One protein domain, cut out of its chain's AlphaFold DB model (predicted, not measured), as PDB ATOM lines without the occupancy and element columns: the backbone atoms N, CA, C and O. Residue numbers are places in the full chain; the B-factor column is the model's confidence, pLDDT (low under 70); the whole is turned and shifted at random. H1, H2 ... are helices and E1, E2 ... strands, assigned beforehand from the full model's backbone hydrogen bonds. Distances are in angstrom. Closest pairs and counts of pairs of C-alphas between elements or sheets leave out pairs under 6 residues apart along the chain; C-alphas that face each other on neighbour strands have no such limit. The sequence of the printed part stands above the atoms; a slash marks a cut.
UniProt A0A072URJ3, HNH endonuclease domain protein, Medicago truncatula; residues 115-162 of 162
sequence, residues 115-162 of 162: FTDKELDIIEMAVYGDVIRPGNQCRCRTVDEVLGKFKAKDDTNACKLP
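What this domain is: This is residues 115 to 162 of the 162 residues of the protein "HNH endonuclease domain protein" of Medicago truncatula (UniProt A0A072URJ3). A small, elongated domain with a helix and a two-stranded hairpin at one end and a short helix toward the other: H1 packs on the E1 side of the hairpin E1 and E2, and from E2 the backbone runs out to H2. From H2 the last residues, 147 to 162, have no named element and fold back in a wide loop that returns past E2, with the last printed residue on the H1 side of the domain. The printed part has 48 residues, with two named helices and two named strands in the order H1, E1, E2, H2; the sheet has the order E1 - E2 and is antiparallel. The class is mixed, helices and strands, with 23 residues in named elements, under half of those printed. The whole is only just compact, close to loose, with a radius of gyration of the C-alphas of 11.4 A, and its C-alphas span 36 by 18 by 17 A, only just elongated.

Where its parts are: The printed part begins at Phe 115, and H1 follows as residues 117 to 127, with C-alpha 117 at (445.843, 461.111, 428.124) and 15.4 A from its first to its last C-alpha. It is the longest helix, with 11 residues. E1 is residues 130 to 133, 9.9 A from first to last C-alpha, and begins with C-alpha 130 at (436.826, 462.964, 438.958). E2 is residues 136 to 139, 10.3 A from first to last C-alpha. H2 is residues 143 to 146, 5.1 A from first to last C-alpha, and ends with C-alpha 146 at (437.815, 475.606, 447.715). Residues 147 to 162 are a stretch of 16 residues with no named element, and their C-alphas lie 4 to 18 A from the mean of all C-alphas.

How they stand to each other: E1 and E2 form a hairpin of antiparallel neighbour strands, with an angle of 168 degrees between their N-to-C directions. The C-alphas of Asp 130 and Arg 139 face each other at 4.2 A, and those of Arg 133 and Asn 136 face each other at 5.1 A. Across the pair, N 131 and O 138 are within hydrogen-bond range at 2.9 A, and so are N 138 and O 131 at 3.1 A. H1 and E1 have 4 pairs of C-alphas within 8 A; the closest are those of Glu 124 and Val 131, 5.8 A apart, and the centres of H1 and E1 are 8.6 A apart. H1 and E2 have 1 such pair, the C-alphas of Met 125 and Arg 139, 7.4 A apart, and their centres are 10.9 A apart. H2 is apart from H1 and from E1. In H1 every pair of O i and N i+4 is within hydrogen-bond range; H2, with four residues, is too short for such a pair, and its one pair of O i and N i+3 is within range.

The domain as a whole: The two C-alphas farthest apart in the domain are those of Phe 115 and Lys 149, at 35.7 A. The first and last printed C-alphas, of Phe 115 and Pro 162, are 15.2 A apart. The printed part has no cut, and it ends at residue 162, the chain's last residue. The links from H1 to E1, from E1 to E2 and from E2 to H2 are tight, with 2, 2 and 3 residues between the elements; no link is long. The mean pLDDT of the printed part is 87.6, and the model's confidence is under 70 at 2 residues, 161 to 162.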
ATOM      1  N   PHE A 115     442.719 462.272 421.214       88.81
ATOM      2  CA  PHE A 115     443.046 462.969 422.457       88.81
ATOM      3  C   PHE A 115     444.250 462.310 423.129       88.81
ATOM      4  O   PHE A 115     444.343 461.083 423.182       88.81
ATOM      5  N   THR A 116     445.149 463.118 423.681       91.81
ATOM      6  CA  THR A 116     446.168 462.636 424.617       91.81
ATOM      7  C   THR A 116     445.540 462.273 425.962       91.81
ATOM      8  O   THR A 116     444.485 462.789 426.334       91.81
ATOM      9  N   ASP A 117     446.239 461.454 426.752       88.38
ATOM     10  CA  ASP A 117     445.843 461.111 428.124       88.38
ATOM     11  C   ASP A 117     445.477 462.325 428.991       88.38
ATOM     12  O   ASP A 117     444.574 462.235 429.814       88.38
ATOM     13  N   LYS A 118     446.150 463.464 428.795       88.50
ATOM     14  CA  LYS A 118     445.895 464.697 429.553       88.50
ATOM     15  C   LYS A 118     444.614 465.402 429.117       88.50
ATOM     16  O   LYS A 118     443.952 466.030 429.933       88.50
ATOM     17  N   GLU A 119     444.262 465.322 427.838       91.31
ATOM     18  CA  GLU A 119     443.004 465.874 427.330       91.31
ATOM     19  C   GLU A 119     441.816 465.000 427.748       91.31
ATOM     20  O   GLU A 119     440.752 465.535 428.048       91.31
ATOM     21  N   LEU A 120     442.018 463.682 427.859       89.62
ATOM     22  CA  LEU A 120     441.042 462.771 428.463       89.62
ATOM     23  C   LEU A 120     440.829 463.077 429.955       89.62
ATOM     24  O   LEU A 120     439.679 463.253 430.345       89.62
ATOM     25  N   ASP A 121     441.898 463.270 430.747       89.81
ATOM     26  CA  ASP A 121     441.780 463.723 432.150       89.81
ATOM     27  C   ASP A 121     440.951 465.020 432.255       89.81
ATOM     28  O   ASP A 121     440.078 465.136 433.111       89.81
ATOM     29  N   ILE A 122     441.190 465.998 431.371       90.00
ATOM     30  CA  ILE A 122     440.453 467.276 431.350       90.00
ATOM     31  C   ILE A 122     438.968 467.072 431.014       90.00
ATOM     32  O   ILE A 122     438.120 467.769 431.574       90.00
ATOM     33  N   ILE A 123     438.633 466.129 430.129       89.75
ATOM     34  CA  ILE A 123     437.246 465.811 429.763       89.75
ATOM     35  C   ILE A 123     436.535 465.064 430.902       89.75
ATOM     36  O   ILE A 123     435.431 465.463 431.269       89.75
ATOM     37  N   GLU A 124     437.155 464.038 431.495       89.75
ATOM     38  CA  GLU A 124     436.606 463.299 432.647       89.75
ATOM     39  C   GLU A 124     436.338 464.252 433.824       89.75
ATOM     40  O   GLU A 124     435.203 464.383 434.292       89.75
ATOM     41  N   MET A 125     437.348 465.042 434.192       90.12
ATOM     42  CA  MET A 125     437.293 466.042 435.259       90.12
ATOM     43  C   MET A 125     436.240 467.143 435.021       90.12
ATOM     44  O   MET A 125     435.725 467.710 435.987       90.12
ATOM     45  N   ALA A 126     435.906 467.455 433.764       90.06
ATOM     46  CA  ALA A 126     434.883 468.444 433.407       90.06
ATOM     47  C   ALA A 126     433.458 467.867 433.287       90.06
ATOM     48  O   ALA A 126     432.493 468.631 433.355       90.06
ATOM     49  N   VAL A 127     433.312 466.551 433.083       90.31
ATOM     50  CA  VAL A 127     432.015 465.875 432.880       90.31
ATOM     51  C   VAL A 127     431.530 465.169 434.147       90.31
ATOM     52  O   VAL A 127     430.354 465.286 434.487       90.31
ATOM     53  N   TYR A 128     432.421 464.461 434.841       89.56
ATOM     54  CA  TYR A 128     432.114 463.668 436.036       89.56
ATOM     55  C   TYR A 128     432.581 464.356 437.326       89.56
ATOM     56  O   TYR A 128     431.910 464.270 438.354       89.56
ATOM     57  N   GLY A 129     433.673 465.125 437.254       90.44
ATOM     58  CA  GLY A 129     434.273 465.792 438.415       90.44
ATOM     59  C   GLY A 129     435.354 464.964 439.113       90.44
ATOM     60  O   GLY A 129     435.859 465.371 440.157       90.44
ATOM     61  N   ASP A 130     435.736 463.832 438.539       91.50
ATOM     62  CA  ASP A 130     436.826 462.964 438.958       91.50
ATOM     63  C   ASP A 130     437.570 462.390 437.741       91.50
ATOM     64  O   ASP A 130     437.195 462.609 436.591       91.50
ATOM     65  N   VAL A 131     438.689 461.726 438.021       91.75
ATOM     66  CA  VAL A 131     439.516 460.975 437.070       91.75
ATOM     67  C   VAL A 131     439.831 459.645 437.740       91.75
ATOM     68  O   VAL A 131     440.304 459.635 438.882       91.75
ATOM     69  N   ILE A 132     439.580 458.525 437.058       89.50
ATOM     70  CA  ILE A 132     439.771 457.175 437.615       89.50
ATOM     71  C   ILE A 132     440.519 456.306 436.602       89.50
ATOM     72  O   ILE A 132     439.919 455.557 435.831       89.50
ATOM     73  N   ARG A 133     441.854 456.401 436.595       84.44
ATOM     74  CA  ARG A 133     442.714 455.692 435.633       84.44
ATOM     75  C   ARG A 133     443.864 454.962 436.350       84.44
ATOM     76  O   ARG A 133     444.268 455.379 437.438       84.44
ATOM     77  N   PRO A 134     444.416 453.859 435.802       83.31
ATOM     78  CA  PRO A 134     445.485 453.108 436.466       83.31
ATOM     79  C   PRO A 134     446.709 453.986 436.774       83.31
ATOM     80  O   PRO A 134     447.398 454.449 435.870       83.31
ATOM     81  N   GLY A 135     446.973 454.227 438.062       83.19
ATOM     82  CA  GLY A 135     448.062 455.096 438.526       83.19
ATOM     83  C   GLY A 135     447.732 456.596 438.622       83.19
ATOM     84  O   GLY A 135     448.573 457.347 439.113       83.19
ATOM     85  N   ASN A 136     446.531 457.037 438.229       82.94
ATOM     86  CA  ASN A 136     446.052 458.407 438.441       82.94
ATOM     87  C   ASN A 136     444.574 458.404 438.865       82.94
ATOM     88  O   ASN A 136     443.684 458.205 438.040       82.94
ATOM     89  N   GLN A 137     444.319 458.646 440.153       91.50
ATOM     90  CA  GLN A 137     442.971 458.829 440.685       91.50
ATOM     91  C   GLN A 137     442.896 460.148 441.455       91.50
ATOM     92  O   GLN A 137     443.683 460.384 442.377       91.50
ATOM     93  N   CYS A 138     441.969 461.017 441.061       92.50
ATOM     94  CA  CYS A 138     441.783 462.325 441.678       92.50
ATOM     95  C   CYS A 138     440.332 462.801 441.577       92.50
ATOM     96  O   CYS A 138     439.553 462.298 440.770       92.50
ATOM     97  N   ARG A 139     439.986 463.810 442.380       93.06
ATOM     98  CA  ARG A 139     438.661 464.434 442.402       93.06
ATOM     99  C   ARG A 139     438.758 465.962 442.347       93.06
ATOM    100  O   ARG A 139     439.626 466.568 442.980       93.06
ATOM    101  N   CYS A 140     437.848 466.613 441.630       91.44
ATOM    102  CA  CYS A 140     437.639 468.055 441.714       91.44
ATOM    103  C   CYS A 140     436.970 468.426 443.043       91.44
ATOM    104  O   CYS A 140     435.915 467.904 443.413       91.44
ATOM    105  N   ARG A 141     437.569 469.384 443.752       90.12
ATOM    106  CA  ARG A 141     436.958 469.988 444.941       90.12
ATOM    107  C   ARG A 141     435.781 470.866 444.531       90.12
ATOM    108  O   ARG A 141     435.891 471.662 443.599       90.12
ATOM    109  N   THR A 142     434.677 470.762 445.261       90.06
ATOM    110  CA  THR A 142     433.530 471.660 445.089       90.06
ATOM    111  C   THR A 142     433.889 473.096 445.483       90.06
ATOM    112  O   THR A 142     434.842 473.343 446.226       90.06
ATOM    113  N   VAL A 143     433.096 474.068 445.022       90.56
ATOM    114  CA  VAL A 143     433.320 475.495 445.318       90.56
ATOM    115  C   VAL A 143     433.385 475.761 446.829       90.56
ATOM    116  O   VAL A 143     434.225 476.537 447.273       90.56
ATOM    117  N   ASP A 144     432.571 475.081 447.641       93.06
ATOM    118  CA  ASP A 144     432.575 475.262 449.098       93.06
ATOM    119  C   ASP A 144     433.753 474.579 449.813       93.06
ATOM    120  O   ASP A 144     434.131 475.021 450.898       93.06
ATOM    121  N   GLU A 145     434.392 473.575 449.203       90.62
ATOM    122  CA  GLU A 145     435.684 473.038 449.663       90.62
ATOM    123  C   GLU A 145     436.835 473.996 449.330       90.62
ATOM    124  O   GLU A 145     437.708 474.233 450.164       90.62
ATOM    125  N   VAL A 146     436.824 474.596 448.132       89.06
ATOM    126  CA  VAL A 146     437.815 475.606 447.715       89.06
ATOM    127  C   VAL A 146     437.690 476.888 448.552       89.06
ATOM    128  O   VAL A 146     438.700 477.478 448.926       89.06
ATOM    129  N   LEU A 147     436.465 477.284 448.912       91.88
ATOM    130  CA  LEU A 147     436.182 478.392 449.833       91.88
ATOM    131  C   LEU A 147     436.316 478.010 451.323       91.88
ATOM    132  O   LEU A 147     436.038 478.842 452.185       91.88
ATOM    133  N   GLY A 148     436.700 476.770 451.648       88.69
ATOM    134  CA  GLY A 148     436.933 476.306 453.022       88.69
ATOM    135  C   GLY A 148     435.693 476.224 453.926       88.69
ATOM    136  O   GLY A 148     435.843 476.000 455.128       88.69
ATOM    137  N   LYS A 149     434.480 476.386 453.378       92.69
ATOM    138  CA  LYS A 149     433.208 476.265 454.118       92.69
ATOM    139  C   LYS A 149     432.857 474.810 454.425       92.69
ATOM    140  O   LYS A 149     432.202 474.532 455.425       92.69
ATOM    141  N   PHE A 150     433.283 473.894 453.558       89.81
ATOM    142  CA  PHE A 150     433.104 472.455 453.707       89.81
ATOM    143  C   PHE A 150     434.461 471.742 453.697       89.81
ATOM    144  O   PHE A 150     435.424 472.207 453.089       89.81
ATOM    145  N   LYS A 151     434.529 470.591 454.367       84.94
ATOM    146  CA  LYS A 151     435.641 469.643 454.272       84.94
ATOM    147  C   LYS A 151     435.049 468.273 453.979       84.94
ATOM    148  O   LYS A 151     434.212 467.799 454.748       84.94
ATOM    149  N   ALA A 152     435.471 467.651 452.882       81.69
ATOM    150  CA  ALA A 152     435.097 466.276 452.596       81.69
ATOM    151  C   ALA A 152     435.629 465.316 453.678       81.69
ATOM    152  O   ALA A 152     436.617 465.600 454.353       81.69
ATOM    153  N   LYS A 153     434.963 464.165 453.816       83.38
ATOM    154  CA  LYS A 153     435.429 463.001 454.599       83.38
ATOM    155  C   LYS A 153     436.227 462.006 453.739       83.38
ATOM    156  O   LYS A 153     436.360 460.845 454.103       83.38
ATOM    157  N   ASP A 154     436.603 462.445 452.548       80.75
ATOM    158  CA  ASP A 154     437.155 461.656 451.458       80.75
ATOM    159  C   ASP A 154     438.576 462.170 451.228       80.75
ATOM    160  O   ASP A 154     438.756 463.337 450.873       80.75
ATOM    161  N   ASP A 155     439.562 461.314 451.490       81.19
ATOM    162  CA  ASP A 155     440.989 461.640 451.400       81.19
ATOM    163  C   ASP A 155     441.522 461.591 449.949       81.19
ATOM    164  O   ASP A 155     442.724 461.745 449.720       81.19
ATOM    165  N   THR A 156     440.645 461.393 448.952       86.50
ATOM    166  CA  THR A 156     441.008 461.405 447.528       86.50
ATOM    167  C   THR A 156     441.724 462.704 447.146       86.50
ATOM    168  O   THR A 156     441.279 463.818 447.439       86.50
ATOM    169  N   ASN A 157     442.855 462.563 446.452       87.69
ATOM    170  CA  ASN A 157     443.681 463.693 446.045       87.69
ATOM    171  C   ASN A 157     442.916 464.665 445.133       87.69
ATOM    172  O   ASN A 157     442.193 464.260 444.223       87.69
ATOM    173  N   ALA A 158     443.137 465.964 445.337       88.88
ATOM    174  CA  ALA A 158     442.579 466.984 444.460       88.88
ATOM    175  C   ALA A 158     443.202 466.889 443.057       88.88
ATOM    176  O   ALA A 158     444.430 466.830 442.933       88.88
ATOM    177  N   CYS A 159     442.375 466.912 442.010       89.12
ATOM    178  CA  CYS A 159     442.876 466.969 440.640       89.12
ATOM    179  C   CYS A 159     443.707 468.236 440.404       89.12
ATOM    180  O   CYS A 159     443.371 469.326 440.874       89.12
ATOM    181  N   LYS A 160     444.808 468.082 439.665       81.00
ATOM    182  CA  LYS A 160     445.676 469.190 439.262       81.00
ATOM    183  C   LYS A 160     445.208 469.702 437.907       81.00
ATOM    184  O   LYS A 160     445.332 468.991 436.915       81.00
ATOM    185  N   LEU A 161     444.687 470.925 437.882       67.50
ATOM    186  CA  LEU A 161     444.452 471.639 436.628       67.50
ATOM    187  C   LEU A 161     445.800 471.912 435.923       67.50
ATOM    188  O   LEU A 161     446.798 472.109 436.627       67.50
ATOM    189  N   PRO A 162     445.839 471.897 434.578       63.31
ATOM    190  CA  PRO A 162     447.005 472.310 433.793       63.31
ATOM    191  C   PRO A 162     447.253 473.827 433.846       63.31
ATOM    192  O   PRO A 162     446.274 474.585 434.040       63.31
TER     193      PRO A 162